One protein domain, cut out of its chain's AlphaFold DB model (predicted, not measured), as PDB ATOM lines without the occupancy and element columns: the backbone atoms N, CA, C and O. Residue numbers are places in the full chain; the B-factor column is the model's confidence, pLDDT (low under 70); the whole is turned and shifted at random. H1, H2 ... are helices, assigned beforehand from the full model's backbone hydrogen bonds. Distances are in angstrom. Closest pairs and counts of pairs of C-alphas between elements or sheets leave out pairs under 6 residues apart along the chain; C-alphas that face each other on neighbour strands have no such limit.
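This is residues 26 to 102 and 110 to 152 of the 161 residues of the protein "Lipoprotein" of Leptospira interrogans serovar Lai (UniProt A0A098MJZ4). Four helices, H1, H2, H3 and H5, form an elongated up-and-down bundle, each running against the one before it in the chain. The long H1 and H3 run the same way along its length, with the shorter H2 and H5 packed beside H3 toward its opposite ends, and H4 slants loosely over one side, from H1 toward the first turn of H5. The printed part has 120 residues, with five named helices in the order H1 H2 H3 H4 H5 and no named strand, and its class is all helix. It is compact, with a radius of gyration of the C-alphas of 14.2 A, and spans 45 by 25 by 22 A.

H1 is residues 27 to 50, 35.2 A from first to last C-alpha, beginning at C-alpha 27 (136.519, 277.686, 246.678). H2 is residues 55 to 67, 18.3 A. H3 is residues 76 to 99, 35.0 A, with C-alpha 76 at (139.659, 280.813, 255.785). H4 is residues 119 to 132, 20.2 A. H5 is residues 138 to 152, 21.2 A, ending at C-alpha 152 (136.770, 267.579, 251.764).

In the bundle, H1 and H2 form a helical hairpin; they touch at a shallow tilt of 17 degrees, opposite ways, and their closest C-alphas, those of Ser 45 and Ala 58, are 5.2 A apart. H2 and H3 form another hairpin, with a shallow tilt of 23 degrees and the closest C-alphas, of Arg 67 and Val 86, at 6.3 A. H3 and H5 touch, opposite ways at a shallow tilt of 20 degrees; the closest C-alphas are those of His 85 and Thr 143, at 4.9 A. H1 and H3 are close but not clearly touching, with the C-alphas of Ile 31 and Phe 78 closest at 7.6 A, and H2 and H5 are apart. H4 only just touches H1, with 3 pairs of C-alphas within 8 A, at a steep tilt of 57 degrees; the closest are those of Lys 39 and Pro 119, 6.6 A apart. H4 and H5 form a hairpin but only just touch, also with 3 pairs; the closest C-alphas, of Gly 124 and Phe 141, are 7.4 A apart. In H1, H2, H3, H4 and H5 every O i to N i+4 pair is within hydrogen-bond range.

The two C-alphas farthest apart, those of Thr 26 and Ser 102, are 47.9 A apart. Residues 103 to 109 are not printed, and C-alphas 102 and 110 are 21.1 A apart across this cut, in the link from H3 to H4. Of the links that are printed whole, H1 to H2 and H4 to H5 are tight and H2 to H3 is short. The mean pLDDT of the printed part is 79.2, and it is under 70 at residues 99 to 102 and 110 to 135.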
ATOM      1  N   THR A  26     136.258 278.948 242.008       87.62
ATOM      2  CA  THR A  26     135.443 278.393 243.079       87.62
ATOM      3  C   THR A  26     136.351 278.102 244.270       87.62
ATOM      4  O   THR A  26     137.549 277.856 244.099       87.62
ATOM      5  N   ASP A  27     135.781 278.080 245.474       90.38
ATOM      6  CA  ASP A  27     136.519 277.686 246.678       90.38
ATOM      7  C   ASP A  27     137.248 276.348 246.456       90.38
ATOM      8  O   ASP A  27     138.450 276.251 246.697       90.38
ATOM      9  N   ALA A  28     136.566 275.367 245.855       89.50
ATOM     10  CA  ALA A  28     137.144 274.081 245.467       89.50
ATOM     11  C   ALA A  28     138.325 274.213 244.485       89.50
ATOM     12  O   ALA A  28     139.377 273.611 244.689       89.50
ATOM     13  N   GLY A  29     138.197 275.038 243.438       88.31
ATOM     14  CA  GLY A  29     139.274 275.259 242.470       88.31
ATOM     15  C   GLY A  29     140.506 275.922 243.094       88.31
ATOM     16  O   GLY A  29     141.639 275.588 242.746       88.31
ATOM     17  N   SER A  30     140.297 276.835 244.046       92.56
ATOM     18  CA  SER A  30     141.394 277.499 244.759       92.56
ATOM     19  C   SER A  30     142.155 276.522 245.660       92.56
ATOM     20  O   SER A  30     143.387 276.524 245.659       92.56
ATOM     21  N   ILE A  31     141.427 275.645 246.361       91.00
ATOM     22  CA  ILE A  31     141.975 274.581 247.205       91.00
ATOM     23  C   ILE A  31     142.770 273.594 246.347       91.00
ATOM     24  O   ILE A  31     143.930 273.317 246.653       91.00
ATOM     25  N   GLN A  32     142.196 273.123 245.235       89.19
ATOM     26  CA  GLN A  32     142.869 272.188 244.330       89.19
ATOM     27  C   GLN A  32     144.194 272.758 243.812       89.19
ATOM     28  O   GLN A  32     145.209 272.070 243.827       89.19
ATOM     29  N   MET A  33     144.225 274.039 243.431       90.12
ATOM     30  CA  MET A  33     145.456 274.690 242.971       90.12
ATOM     31  C   MET A  33     146.558 274.695 244.046       90.12
ATOM     32  O   MET A  33     147.738 274.558 243.711       90.12
ATOM     33  N   VAL A  34     146.207 274.893 245.320       92.00
ATOM     34  CA  VAL A  34     147.172 274.837 246.433       92.00
ATOM     35  C   VAL A  34     147.734 273.424 246.576       92.00
ATOM     36  O   VAL A  34     148.953 273.259 246.616       92.00
ATOM     37  N   LEU A  35     146.859 272.418 246.575       88.44
ATOM     38  CA  LEU A  35     147.230 271.009 246.724       88.44
ATOM     39  C   LEU A  35     148.063 270.493 245.539       88.44
ATOM     40  O   LEU A  35     149.029 269.757 245.731       88.44
ATOM     41  N   ASP A  36     147.755 270.928 244.317       85.94
ATOM     42  CA  ASP A  36     148.530 270.579 243.122       85.94
ATOM     43  C   ASP A  36     149.946 271.166 243.172       85.94
ATOM     44  O   ASP A  36     150.911 270.498 242.789       85.94
ATOM     45  N   LYS A  37     150.094 272.405 243.667       89.62
ATOM     46  CA  LYS A  37     151.407 273.041 243.860       89.62
ATOM     47  C   LYS A  37     152.224 272.334 244.931       89.62
ATOM     48  O   LYS A  37     153.398 272.064 244.691       89.62
ATOM     49  N   ASP A  38     151.611 272.022 246.071       88.25
ATOM     50  CA  ASP A  38     152.228 271.225 247.133       88.25
ATOM     51  C   ASP A  38     152.759 269.898 246.565       88.25
ATOM     52  O   ASP A  38     153.973 269.658 246.546       88.25
ATOM     53  N   LYS A  39     151.876 269.109 245.942       83.31
ATOM     54  CA  LYS A  39     152.226 267.842 245.287       83.31
ATOM     55  C   LYS A  39     153.365 268.003 244.284       83.31
ATOM     56  O   LYS A  39     154.288 267.187 244.269       83.31
ATOM     57  N   HIS A  40     153.311 269.029 243.439       85.19
ATOM     58  CA  HIS A  40     154.365 269.306 242.468       85.19
ATOM     59  C   HIS A  40     155.713 269.562 243.154       85.19
ATOM     60  O   HIS A  40     156.700 268.910 242.812       85.19
ATOM     61  N   TYR A  41     155.764 270.452 244.147       87.25
ATOM     62  CA  TYR A  41     157.003 270.767 244.859       87.25
ATOM     63  C   TYR A  41     157.552 269.575 245.636       87.25
ATOM     64  O   TYR A  41     158.768 269.359 245.652       87.25
ATOM     65  N   PHE A  42     156.676 268.764 246.228       82.31
ATOM     66  CA  PHE A  42     157.086 267.540 246.896       82.31
ATOM     67  C   PHE A  42     157.731 266.563 245.901       82.31
ATOM     68  O   PHE A  42     158.833 266.064 246.144       82.31
ATOM     69  N   LEU A  43     157.117 266.342 244.734       79.50
ATOM     70  CA  LEU A  43     157.688 265.499 243.675       79.50
ATOM     71  C   LEU A  43     159.028 266.034 243.144       79.50
ATOM     72  O   LEU A  43     159.937 265.240 242.897       79.50
ATOM     73  N   GLU A  44     159.188 267.351 242.992       84.50
ATOM     74  CA  GLU A  44     160.472 267.948 242.596       84.50
ATOM     75  C   GLU A  44     161.561 267.705 243.648       84.50
ATOM     76  O   GLU A  44     162.668 267.291 243.301       84.50
ATOM     77  N   SER A  45     161.244 267.841 244.939       82.38
ATOM     78  CA  SER A  45     162.214 267.535 246.000       82.38
ATOM     79  C   SER A  45     162.646 266.068 245.993       82.38
ATOM     80  O   SER A  45     163.827 265.765 246.158       82.38
ATOM     81  N   GLN A  46     161.726 265.144 245.697       75.50
ATOM     82  CA  GLN A  46     162.063 263.732 245.526       75.50
ATOM     83  C   GLN A  46     163.004 263.506 244.337       75.50
ATOM     84  O   GLN A  46     163.942 262.713 244.441       75.50
ATOM     85  N   LYS A  47     162.791 264.196 243.208       81.75
ATOM     86  CA  LYS A  47     163.692 264.113 242.047       81.75
ATOM     87  C   LYS A  47     165.093 264.618 242.386       81.75
ATOM     88  O   LYS A  47     166.064 263.955 242.032       81.75
ATOM     89  N   GLU A  48     165.205 265.735 243.103       81.19
ATOM     90  CA  GLU A  48     166.497 266.273 243.554       81.19
ATOM     91  C   GLU A  48     167.234 265.285 244.464       81.19
ATOM     92  O   GLU A  48     168.422 265.025 244.265       81.19
ATOM     93  N   ILE A  49     166.522 264.665 245.409       74.38
ATOM     94  CA  ILE A  49     167.080 263.634 246.294       74.38
ATOM     95  C   ILE A  49     167.608 262.441 245.486       74.38
ATOM     96  O   ILE A  49     168.722 261.979 245.732       74.38
ATOM     97  N   LYS A  50     166.847 261.959 244.495       72.06
ATOM     98  CA  LYS A  50     167.283 260.866 243.606       72.06
ATOM     99  C   LYS A  50     168.503 261.237 242.766       72.06
ATOM    100  O   LYS A  50     169.330 260.374 242.492       72.06
ATOM    101  N   ALA A  51     168.628 262.505 242.379       80.12
ATOM    102  CA  ALA A  51     169.783 263.028 241.655       80.12
ATOM    103  C   ALA A  51     171.035 263.209 242.542       80.12
ATOM    104  O   ALA A  51     172.075 263.638 242.047       80.12
ATOM    105  N   GLY A  52     170.954 262.877 243.836       73.50
ATOM    106  CA  GLY A  52     172.074 262.936 244.774       73.50
ATOM    107  C   GLY A  52     172.140 264.219 245.603       73.50
ATOM    108  O   GLY A  52     173.137 264.435 246.293       73.50
ATOM    109  N   ALA A  53     171.107 265.071 245.570       75.88
ATOM    110  CA  ALA A  53     171.042 266.222 246.462       75.88
ATOM    111  C   ALA A  53     170.968 265.777 247.931       75.88
ATOM    112  O   ALA A  53     170.367 264.752 248.276       75.88
ATOM    113  N   LYS A  54     171.539 266.589 248.825       78.56
ATOM    114  CA  LYS A  54     171.360 266.397 250.265       78.56
ATOM    115  C   LYS A  54     169.877 266.526 250.606       78.56
ATOM    116  O   LYS A  54     169.230 267.512 250.260       78.56
ATOM    117  N   LYS A  55     169.341 265.538 251.322       73.94
ATOM    118  CA  LYS A  55     167.901 265.448 251.610       73.94
ATOM    119  C   LYS A  55     167.381 266.621 252.430       73.94
ATOM    120  O   LYS A  55     166.353 267.184 252.081       73.94
ATOM    121  N   ILE A  56     168.115 267.028 253.469       80.38
ATOM    122  CA  ILE A  56     167.768 268.200 254.288       80.38
ATOM    123  C   ILE A  56     167.714 269.472 253.434       80.38
ATOM    124  O   ILE A  56     166.831 270.301 253.648       80.38
ATOM    125  N   ASP A  57     168.595 269.616 252.441       83.88
ATOM    126  CA  ASP A  57     168.603 270.774 251.542       83.88
ATOM    127  C   ASP A  57     167.419 270.741 250.567       83.88
ATOM    128  O   ASP A  57     166.708 271.739 250.435       83.88
ATOM    129  N   ALA A  58     167.151 269.586 249.949       83.69
ATOM    130  CA  ALA A  58     166.012 269.391 249.048       83.69
ATOM    131  C   ALA A  58     164.668 269.604 249.769       83.69
ATOM    132  O   ALA A  58     163.792 270.317 249.278       83.69
ATOM    133  N   LEU A  59     164.520 269.067 250.982       83.50
ATOM    134  CA  LEU A  59     163.332 269.279 251.805       83.50
ATOM    135  C   LEU A  59     163.245 270.721 252.320       83.50
ATOM    136  O   LEU A  59     162.172 271.314 252.298       83.50
ATOM    137  N   SER A  60     164.364 271.343 252.707       89.19
ATOM    138  CA  SER A  60     164.383 272.774 253.050       89.19
ATOM    139  C   SER A  60     163.902 273.639 251.887       89.19
ATOM    140  O   SER A  60     163.218 274.640 252.103       89.19
ATOM    141  N   LYS A  61     164.269 273.282 250.652       91.69
ATOM    142  CA  LYS A  61     163.800 273.959 249.442       91.69
ATOM    143  C   LYS A  61     162.300 273.747 249.243       91.69
ATOM    144  O   LYS A  61     161.594 274.729 249.032       91.69
ATOM    145  N   TYR A  62     161.814 272.515 249.370       89.62
ATOM    146  CA  TYR A  62     160.385 272.198 249.321       89.62
ATOM    147  C   TYR A  62     159.568 273.029 250.314       89.62
ATOM    148  O   TYR A  62     158.625 273.704 249.914       89.62
ATOM    149  N   VAL A  63     159.974 273.083 251.583       91.38
ATOM    150  CA  VAL A  63     159.240 273.839 252.610       91.38
ATOM    151  C   VAL A  63     159.231 275.346 252.321       91.38
ATOM    152  O   VAL A  63     158.210 276.009 252.498       91.38
ATOM    153  N   LYS A  64     160.330 275.899 251.785       94.75
ATOM    154  CA  LYS A  64     160.354 277.294 251.301       94.75
ATOM    155  C   LYS A  64     159.370 277.529 250.151       94.75
ATOM    156  O   LYS A  64     158.778 278.603 250.079       94.75
ATOM    157  N   LEU A  65     159.208 276.553 249.258       94.25
ATOM    158  CA  LEU A  65     158.235 276.615 248.165       94.25
ATOM    159  C   LEU A  65     156.796 276.475 248.675       94.25
ATOM    160  O   LEU A  65     155.929 277.202 248.207       94.25
ATOM    161  N   LEU A  66     156.535 275.628 249.675       92.12
ATOM    162  CA  LEU A  66     155.221 275.557 250.319       92.12
ATOM    163  C   LEU A  66     154.804 276.909 250.904       92.12
ATOM    164  O   LEU A  66     153.689 277.376 250.679       92.12
ATOM    165  N   ARG A  67     155.726 277.573 251.613       95.00
ATOM    166  CA  ARG A  67     155.499 278.892 252.219       95.00
ATOM    167  C   ARG A  67     155.155 279.977 251.191       95.00
ATOM    168  O   ARG A  67     154.518 280.958 251.559       95.00
ATOM    169  N   SER A  68     155.563 279.820 249.930       95.62
ATOM    170  CA  SER A  68     155.282 280.788 248.862       95.62
ATOM    171  C   SER A  68     153.966 280.533 248.121       95.62
ATOM    172  O   SER A  68     153.588 281.331 247.256       95.62
ATOM    173  N   ILE A  69     153.239 279.454 248.438       93.00
ATOM    174  CA  ILE A  69     151.938 279.184 247.828       93.00
ATOM    175  C   ILE A  69     150.925 280.232 248.306       93.00
ATOM    176  O   ILE A  69     150.618 280.344 249.490       93.00
ATOM    177  N   ASN A  70     150.376 280.991 247.354       92.50
ATOM    178  CA  ASN A  70     149.295 281.930 247.625       92.50
ATOM    179  C   ASN A  70     147.999 281.170 247.969       92.50
ATOM    180  O   ASN A  70     147.519 280.372 247.163       92.50
ATOM    181  N   THR A  71     147.441 281.465 249.144       94.25
ATOM    182  CA  THR A  71     146.206 280.888 249.702       94.25
ATOM    183  C   THR A  71     145.111 281.943 249.929       94.25
ATOM    184  O   THR A  71     144.098 281.656 250.562       94.25
ATOM    185  N   ASP A  72     145.283 283.171 249.428       93.69
ATOM    186  CA  ASP A  72     144.374 284.304 249.671       93.69
ATOM    187  C   ASP A  72     142.963 284.071 249.129       93.69
ATOM    188  O   ASP A  72     141.995 284.581 249.690       93.69
ATOM    189  N   TYR A  73     142.861 283.276 248.065       91.94
ATOM    190  CA  TYR A  73     141.600 282.907 247.426       91.94
ATOM    191  C   TYR A  73     140.957 281.658 248.033       91.94
ATOM    192  O   TYR A  73     139.881 281.269 247.597       91.94
ATOM    193  N   CYS A  74     141.603 281.021 249.014       93.31
ATOM    194  CA  CYS A  74     141.066 279.837 249.664       93.31
ATOM    195  C   CYS A  74     140.165 280.197 250.849       93.31
ATOM    196  O   CYS A  74     140.374 281.216 251.519       93.31
ATOM    197  N   PRO A  75     139.219 279.310 251.198       95.44
ATOM    198  CA  PRO A  75     138.461 279.425 252.428       95.44
ATOM    199  C   PRO A  75     139.355 279.588 253.653       95.44
ATOM    200  O   PRO A  75     140.396 278.942 253.795       95.44
ATOM    201  N   ARG A  76     138.907 280.435 254.582       96.25
ATOM    202  CA  ARG A  76     139.659 280.813 255.785       96.25
ATOM    203  C   ARG A  76     140.200 279.602 256.554       96.25
ATOM    204  O   ARG A  76     141.363 279.621 256.942       96.25
ATOM    205  N   ASN A  77     139.373 278.580 256.775       96.31
ATOM    206  CA  ASN A  77     139.757 277.414 257.573       96.31
ATOM    207  C   ASN A  77     140.798 276.549 256.856       96.31
ATOM    208  O   ASN A  77     141.795 276.186 257.469       96.31
ATOM    209  N   PHE A  78     140.629 276.320 255.549       95.50
ATOM    210  CA  PHE A  78     141.639 275.644 254.736       95.50
ATOM    211  C   PHE A  78     142.969 276.404 254.754       95.50
ATOM    212  O   PHE A  78     144.020 275.809 254.970       95.50
ATOM    213  N   ARG A  79     142.932 277.736 254.607       96.12
ATOM    214  CA  ARG A  79     144.136 278.573 254.686       96.12
ATOM    215  C   ARG A  79     144.863 278.410 256.021       96.12
ATOM    216  O   ARG A  79     146.087 278.320 256.030       96.12
ATOM    217  N   PHE A  80     144.132 278.377 257.135       96.94
ATOM    218  CA  PHE A  80     144.732 278.150 258.450       96.94
ATOM    219  C   PHE A  80     145.327 276.746 258.573       96.94
ATOM    220  O   PHE A  80     146.493 276.637 258.945       96.94
ATOM    221  N   ALA A  81     144.586 275.705 258.187       93.56
ATOM    222  CA  ALA A  81     145.077 274.329 258.212       93.56
ATOM    223  C   ALA A  81     146.354 274.164 257.367       93.56
ATOM    224  O   ALA A  81     147.343 273.592 257.826       93.56
ATOM    225  N   PHE A  82     146.381 274.743 256.163       94.62
ATOM    226  CA  PHE A  82     147.553 274.699 255.290       94.62
ATOM    227  C   PHE A  82     148.741 275.463 255.884       94.62
ATOM    228  O   PHE A  82     149.874 274.986 255.851       94.62
ATOM    229  N   LEU A  83     148.504 276.631 256.489       96.00
ATOM    230  CA  LEU A  83     149.557 277.404 257.146       96.00
ATOM    231  C   LEU A  83     150.172 276.651 258.336       96.00
ATOM    232  O   LEU A  83     151.394 276.678 258.506       96.00
ATOM    233  N   GLU A  84     149.345 275.983 259.141       94.75
ATOM    234  CA  GLU A  84     149.800 275.126 260.240       94.75
ATOM    235  C   GLU A  84     150.618 273.942 259.723       94.75
ATOM    236  O   GLU A  84     151.653 273.611 260.307       94.75
ATOM    237  N   HIS A  85     150.216 273.354 258.595       93.19
ATOM    238  CA  HIS A  85     150.972 272.290 257.943       93.19
ATOM    239  C   HIS A  85     152.358 272.757 257.481       93.19
ATOM    240  O   HIS A  85     153.368 272.117 257.789       93.19
ATOM    241  N   VAL A  86     152.444 273.926 256.840       94.19
ATOM    242  CA  VAL A  86     153.724 274.545 256.453       94.19
ATOM    243  C   VAL A  86     154.613 274.769 257.684       94.19
ATOM    244  O   VAL A  86     155.801 274.454 257.662       94.19
ATOM    245  N   GLN A  87     154.048 275.274 258.785       94.75
ATOM    246  CA  GLN A  87     154.791 275.476 260.034       94.75
ATOM    247  C   GLN A  87     155.258 274.157 260.664       94.75
ATOM    248  O   GLN A  87     156.342 274.101 261.245       94.75
ATOM    249  N   ALA A  88     154.463 273.089 260.587       88.88
ATOM    250  CA  ALA A  88     154.868 271.772 261.070       88.88
ATOM    251  C   ALA A  88     156.101 271.265 260.306       88.88
ATOM    252  O   ALA A  88     157.072 270.831 260.928       88.88
ATOM    253  N   TRP A  89     156.098 271.415 258.980       87.69
ATOM    254  CA  TRP A  89     157.244 271.105 258.129       87.69
ATOM    255  C   TRP A  89     158.486 271.938 258.465       87.69
ATOM    256  O   TRP A  89     159.574 271.383 258.602       87.69
ATOM    257  N   GLU A  90     158.349 273.254 258.638       91.69
ATOM    258  CA  GLU A  90     159.472 274.126 259.016       91.69
ATOM    259  C   GLU A  90     160.113 273.704 260.341       91.69
ATOM    260  O   GLU A  90     161.338 273.599 260.430       91.69
ATOM    261  N   ASN A  91     159.287 273.407 261.348       90.12
ATOM    262  CA  ASN A  91     159.758 272.947 262.652       90.12
ATOM    263  C   ASN A  91     160.497 271.609 262.546       90.12
ATOM    264  O   ASN A  91     161.558 271.441 263.144       90.12
ATOM    265  N   MET A  92     159.973 270.671 261.758       84.75
ATOM    266  CA  MET A  92     160.615 269.377 261.543       84.75
ATOM    267  C   MET A  92     161.976 269.531 260.853       84.75
ATOM    268  O   MET A  92     162.966 268.965 261.309       84.75
ATOM    269  N   ILE A  93     162.066 270.357 259.805       85.12
ATOM    270  CA  ILE A  93     163.339 270.634 259.121       85.12
ATOM    271  C   ILE A  93     164.341 271.325 260.046       85.12
ATOM    272  O   ILE A  93     165.538 271.046 259.967       85.12
ATOM    273  N   HIS A  94     163.878 272.208 260.930       86.50
ATOM    274  CA  HIS A  94     164.733 272.813 261.943       86.50
ATOM    275  C   HIS A  94     165.316 271.754 262.892       86.50
ATOM    276  O   HIS A  94     166.536 271.688 263.034       86.50
ATOM    277  N   GLN A  95     164.485 270.850 263.423       80.94
ATOM    278  CA  GLN A  95     164.945 269.738 264.268       80.94
ATOM    279  C   GLN A  95     165.929 268.813 263.539       80.94
ATOM    280  O   GLN A  95     166.924 268.384 264.123       80.94
ATOM    281  N   MET A  96     165.681 268.513 262.260       77.44
ATOM    282  CA  MET A  96     166.589 267.698 261.445       77.44
ATOM    283  C   MET A  96     167.964 268.362 261.295       77.44
ATOM    284  O   MET A  96     168.979 267.680 261.403       77.44
ATOM    285  N   LYS A  97     168.015 269.687 261.097       80.31
ATOM    286  CA  LYS A  97     169.275 270.444 260.992       80.31
ATOM    287  C   LYS A  97     170.055 270.491 262.299       80.31
ATOM    288  O   LYS A  97     171.275 270.376 262.277       80.31
ATOM    289  N   GLU A  98     169.373 270.655 263.431       78.56
ATOM    290  CA  GLU A  98     170.030 270.655 264.744       78.56
ATOM    291  C   GLU A  98     170.652 269.286 265.055       78.56
ATOM    292  O   GLU A  98     171.799 269.196 265.505       78.56
ATOM    293  N   LYS A  99     169.930 268.210 264.730       67.62
ATOM    294  CA  LYS A  99     170.365 266.829 264.967       67.62
ATOM    295  C   LYS A  99     171.380 266.308 263.945       67.62
ATOM    296  O   LYS A  99     172.097 265.364 264.263       67.62
ATOM    297  N   GLU A 100     171.518 266.914 262.762       62.06
ATOM    298  CA  GLU A 100     172.549 266.545 261.766       62.06
ATOM    299  C   GLU A 100     173.976 266.650 262.345       62.06
ATOM    300  O   GLU A 100     174.882 265.928 261.922       62.06
ATOM    301  N   SER A 101     174.171 267.477 263.382       52.12
ATOM    302  CA  SER A 101     175.438 267.595 264.112       52.12
ATOM    303  C   SER A 101     175.763 266.397 265.026       52.12
ATOM    304  O   SER A 101     176.930 266.192 265.368       52.12
ATOM    305  N   SER A 102     174.775 265.562 265.372       49.44
ATOM    306  CA  SER A 102     174.917 264.376 266.222       49.44
ATOM    307  C   SER A 102     174.328 263.128 265.539       49.44
ATOM    308  O   SER A 102     173.137 262.854 265.622       49.44
ATOM    309  N   GLY A 110     166.960 253.922 251.500       43.84
ATOM    310  CA  GLY A 110     165.971 253.042 250.867       43.84
ATOM    311  C   GLY A 110     164.806 253.724 250.148       43.84
ATOM    312  O   GLY A 110     164.526 253.413 248.991       43.84
ATOM    313  N   LEU A 111     164.076 254.617 250.818       48.28
ATOM    314  CA  LEU A 111     162.643 254.718 250.513       48.28
ATOM    315  C   LEU A 111     162.194 255.821 249.555       48.28
ATOM    316  O   LEU A 111     161.209 255.641 248.841       48.28
ATOM    317  N   PHE A 112     162.944 256.918 249.434       49.69
ATOM    318  CA  PHE A 112     162.624 257.987 248.473       49.69
ATOM    319  C   PHE A 112     162.649 257.516 247.006       49.69
ATOM    320  O   PHE A 112     162.075 258.155 246.122       49.69
ATOM    321  N   ALA A 113     163.298 256.382 246.720       41.78
ATOM    322  CA  ALA A 113     163.336 255.790 245.390       41.78
ATOM    323  C   ALA A 113     161.978 255.209 244.939       41.78
ATOM    324  O   ALA A 113     161.719 255.192 243.733       41.78
ATOM    325  N   LEU A 114     161.102 254.798 245.863       43.69
ATOM    326  CA  LEU A 114     159.998 253.871 245.577       43.69
ATOM    327  C   LEU A 114     158.637 254.513 245.248       43.69
ATOM    328  O   LEU A 114     157.762 253.806 244.763       43.69
ATOM    329  N   PHE A 115     158.440 255.824 245.436       49.03
ATOM    330  CA  PHE A 115     157.079 256.399 245.468       49.03
ATOM    331  C   PHE A 115     156.785 257.510 244.444       49.03
ATOM    332  O   PHE A 115     155.992 258.423 244.693       49.03
ATOM    333  N   VAL A 116     157.377 257.429 243.249       41.16
ATOM    334  CA  VAL A 116     156.987 258.311 242.132       41.16
ATOM    335  C   VAL A 116     155.562 257.954 241.706       41.16
ATOM    336  O   VAL A 116     155.351 256.920 241.085       41.16
ATOM    337  N   GLY A 117     154.597 258.810 242.046       36.03
ATOM    338  CA  GLY A 117     153.184 258.655 241.673       36.03
ATOM    339  C   GLY A 117     152.204 258.695 242.847       36.03
ATOM    340  O   GLY A 117     151.040 259.011 242.634       36.03
ATOM    341  N   GLN A 118     152.671 258.480 244.082       48.81
ATOM    342  CA  GLN A 118     151.822 258.414 245.278       48.81
ATOM    343  C   GLN A 118     152.380 259.279 246.430       48.81
ATOM    344  O   GLN A 118     152.973 258.764 247.379       48.81
ATOM    345  N   PRO A 119     152.218 260.616 246.353       49.22
ATOM    346  CA  PRO A 119     152.832 261.568 247.288       49.22
ATOM    347  C   PRO A 119     152.363 261.399 248.742       49.22
ATOM    348  O   PRO A 119     153.171 261.524 249.654       49.22
ATOM    349  N   GLN A 120     151.101 261.031 248.965       50.69
ATOM    350  CA  GLN A 120     150.542 260.808 250.306       50.69
ATOM    351  C   GLN A 120     151.147 259.602 251.034       50.69
ATOM    352  O   GLN A 120     151.490 259.685 252.212       50.69
ATOM    353  N   PHE A 121     151.382 258.503 250.314       50.47
ATOM    354  CA  PHE A 121     152.058 257.328 250.863       50.47
ATOM    355  C   PHE A 121     153.551 257.599 251.094       50.47
ATOM    356  O   PHE A 121     154.099 257.202 252.119       50.47
ATOM    357  N   ALA A 122     154.196 258.350 250.195       55.53
ATOM    358  CA  ALA A 122     155.594 258.748 250.338       55.53
ATOM    359  C   ALA A 122     155.845 259.605 251.591       55.53
ATOM    360  O   ALA A 122     156.850 259.398 252.266       55.53
ATOM    361  N   ILE A 123     154.938 260.538 251.913       59.53
ATOM    362  CA  ILE A 123     155.026 261.355 253.131       59.53
ATOM    363  C   ILE A 123     154.845 260.470 254.364       59.53
ATOM    364  O   ILE A 123     155.691 260.512 255.245       59.53
ATOM    365  N   GLY A 124     153.806 259.630 254.417       59.91
ATOM    366  CA  GLY A 124     153.552 258.773 255.580       59.91
ATOM    367  C   GLY A 124     154.739 257.876 255.937       59.91
ATOM    368  O   GLY A 124     155.147 257.826 257.096       59.91
ATOM    369  N   VAL A 125     155.355 257.220 254.949       58.78
ATOM    370  CA  VAL A 125     156.497 256.345 255.243       58.78
ATOM    371  C   VAL A 125     157.775 257.133 255.545       58.78
ATOM    372  O   VAL A 125     158.504 256.769 256.461       58.78
ATOM    373  N   PHE A 126     158.009 258.262 254.870       64.88
ATOM    374  CA  PHE A 126     159.095 259.183 255.228       64.88
ATOM    375  C   PHE A 126     158.977 259.695 256.673       64.88
ATOM    376  O   PHE A 126     159.970 259.762 257.397       64.88
ATOM    377  N   LEU A 127     157.762 260.045 257.103       66.62
ATOM    378  CA  LEU A 127     157.495 260.517 258.457       66.62
ATOM    379  C   LEU A 127     157.661 259.403 259.501       66.62
ATOM    380  O   LEU A 127     158.117 259.690 260.606       66.62
ATOM    381  N   ASN A 128     157.340 258.155 259.156       64.88
ATOM    382  CA  ASN A 128     157.572 257.003 260.029       64.88
ATOM    383  C   ASN A 128     159.070 256.723 260.215       64.88
ATOM    384  O   ASN A 128     159.511 256.558 261.346       64.88
ATOM    385  N   GLU A 129     159.871 256.745 259.144       62.91
ATOM    386  CA  GLU A 129     161.330 256.575 259.259       62.91
ATOM    387  C   GLU A 129     161.956 257.704 260.104       62.91
ATOM    388  O   GLU A 129     162.815 257.461 260.948       62.91
ATOM    389  N   LEU A 130     161.499 258.952 259.932       67.00
ATOM    390  CA  LEU A 130     161.909 260.080 260.781       67.00
ATOM    391  C   LEU A 130     161.567 259.854 262.260       67.00
ATOM    392  O   LEU A 130     162.363 260.207 263.134       67.00
ATOM    393  N   GLN A 131     160.398 259.279 262.538       69.00
ATOM    394  CA  GLN A 131     159.964 258.956 263.891       69.00
ATOM    395  C   GLN A 131     160.827 257.860 264.528       69.00
ATOM    396  O   GLN A 131     161.159 257.973 265.710       69.00
ATOM    397  N   GLU A 132     161.233 256.847 263.760       67.81
ATOM    398  CA  GLU A 132     162.156 255.791 264.206       67.81
ATOM    399  C   GLU A 132     163.530 256.351 264.611       67.81
ATOM    400  O   GLU A 132     164.106 255.906 265.604       67.81
ATOM    401  N   ASP A 133     163.990 257.410 263.942       61.31
ATOM    402  CA  ASP A 133     165.228 258.136 264.268       61.31
ATOM    403  C   ASP A 133     165.024 259.272 265.298       61.31
ATOM    404  O   ASP A 133     165.884 260.136 265.511       61.31
ATOM    405  N   GLY A 134     163.874 259.278 265.979       64.94
ATOM    406  CA  GLY A 134     163.576 260.175 267.094       64.94
ATOM    407  C   GLY A 134     163.244 261.613 266.688       64.94
ATOM    408  O   GLY A 134     163.354 262.521 267.520       64.94
ATOM    409  N   VAL A 135     162.876 261.869 265.429       69.69
ATOM    410  CA  VAL A 135     162.287 263.144 264.980       69.69
ATOM    411  C   VAL A 135     160.771 263.066 265.130       69.69
ATOM    412  O   VAL A 135     160.132 262.175 264.589       69.69
ATOM    413  N   ASP A 136     160.172 264.011 265.856       71.69
ATOM    414  CA  ASP A 136     158.718 264.032 266.015       71.69
ATOM    415  C   ASP A 136     158.039 264.510 264.725       71.69
ATOM    416  O   ASP A 136     158.080 265.692 264.369       71.69
ATOM    417  N   THR A 137     157.402 263.574 264.025       75.38
ATOM    418  CA  THR A 137     156.670 263.806 262.774       75.38
ATOM    419  C   THR A 137     155.162 263.879 262.954       75.38
ATOM    420  O   THR A 137     154.443 264.262 262.024       75.38
ATOM    421  N   SER A 138     154.676 263.603 264.167       75.44
ATOM    422  CA  SER A 138     153.253 263.542 264.509       75.44
ATOM    423  C   SER A 138     152.539 264.836 264.136       75.44
ATOM    424  O   SER A 138     151.403 264.831 263.664       75.44
ATOM    425  N   LYS A 139     153.222 265.976 264.295       83.88
ATOM    426  CA  LYS A 139     152.668 267.291 263.968       83.88
ATOM    427  C   LYS A 139     152.457 267.491 262.465       83.88
ATOM    428  O   LYS A 139     151.453 268.090 262.082       83.88
ATOM    429  N   VAL A 140     153.353 266.988 261.614       81.81
ATOM    430  CA  VAL A 140     153.202 267.072 260.150       81.81
ATOM    431  C   VAL A 140     152.021 266.215 259.698       81.81
ATOM    432  O   VAL A 140     151.183 266.692 258.938       81.81
ATOM    433  N   PHE A 141     151.899 265.000 260.238       78.38
ATOM    434  CA  PHE A 141     150.773 264.111 259.951       78.38
ATOM    435  C   PHE A 141     149.431 264.702 260.411       78.38
ATOM    436  O   PHE A 141     148.484 264.800 259.636       78.38
ATOM    437  N   ASN A 142     149.355 265.169 261.659       82.94
ATOM    438  CA  ASN A 142     148.120 265.718 262.216       82.94
ATOM    439  C   ASN A 142     147.644 266.965 261.462       82.94
ATOM    440  O   ASN A 142     146.450 267.109 261.215       82.94
ATOM    441  N   THR A 143     148.567 267.854 261.091       87.88
ATOM    442  CA  THR A 143     148.228 269.058 260.317       87.88
ATOM    443  C   THR A 143     147.840 268.727 258.878       87.88
ATOM    444  O   THR A 143     146.934 269.365 258.353       87.88
ATOM    445  N   TRP A 144     148.437 267.696 258.266       87.38
ATOM    446  CA  TRP A 144     147.995 267.202 256.960       87.38
ATOM    447  C   TRP A 144     146.551 266.700 257.009       87.38
ATOM    448  O   TRP A 144     145.727 267.144 256.218       87.38
ATOM    449  N   ASN A 145     146.198 265.881 258.001       83.12
ATOM    450  CA  ASN A 145     144.820 265.404 258.155       83.12
ATOM    451  C   ASN A 145     143.816 266.563 258.280       83.12
ATOM    452  O   ASN A 145     142.702 266.467 257.772       83.12
ATOM    453  N   GLN A 146     144.192 267.673 258.927       86.75
ATOM    454  CA  GLN A 146     143.335 268.865 258.974       86.75
ATOM    455  C   GLN A 146     143.193 269.532 257.601       86.75
ATOM    456  O   GLN A 146     142.090 269.940 257.245       86.75
ATOM    457  N   VAL A 147     144.264 269.602 256.805       89.50
ATOM    458  CA  VAL A 147     144.193 270.066 255.407       89.50
ATOM    459  C   VAL A 147     143.220 269.201 254.606       89.50
ATOM    460  O   VAL A 147     142.371 269.747 253.901       89.50
ATOM    461  N   GLU A 148     143.281 267.876 254.758       85.38
ATOM    462  CA  GLU A 148     142.367 266.955 254.076       85.38
ATOM    463  C   GLU A 148     140.915 267.148 254.521       85.38
ATOM    464  O   GLU A 148     140.024 267.271 253.681       85.38
ATOM    465  N   ILE A 149     140.667 267.245 255.829       86.69
ATOM    466  CA  ILE A 149     139.327 267.488 256.379       86.69
ATOM    467  C   ILE A 149     138.746 268.804 255.852       86.69
ATOM    468  O   ILE A 149     137.577 268.843 255.465       86.69
ATOM    469  N   GLU A 150     139.530 269.884 255.826       91.06
ATOM    470  CA  GLU A 150     139.058 271.176 255.322       91.06
ATOM    471  C   GLU A 150     138.858 271.174 253.800       91.06
ATOM    472  O   GLU A 150     137.915 271.804 253.329       91.06
ATOM    473  N   ALA A 151     139.679 270.448 253.033       88.50
ATOM    474  CA  ALA A 151     139.503 270.294 251.586       88.50
ATOM    475  C   ALA A 151     138.225 269.511 251.236       88.50
ATOM    476  O   ALA A 151     137.460 269.923 250.358       88.50
ATOM    477  N   LEU A 152     137.941 268.435 251.977       86.75
ATOM    478  CA  LEU A 152     136.770 267.579 251.764       86.75
ATOM    479  C   LEU A 152     135.438 268.317 251.937       86.75
ATOM    480  O   LEU A 152     134.458 267.949 251.295       86.75
TER     481      LEU A 152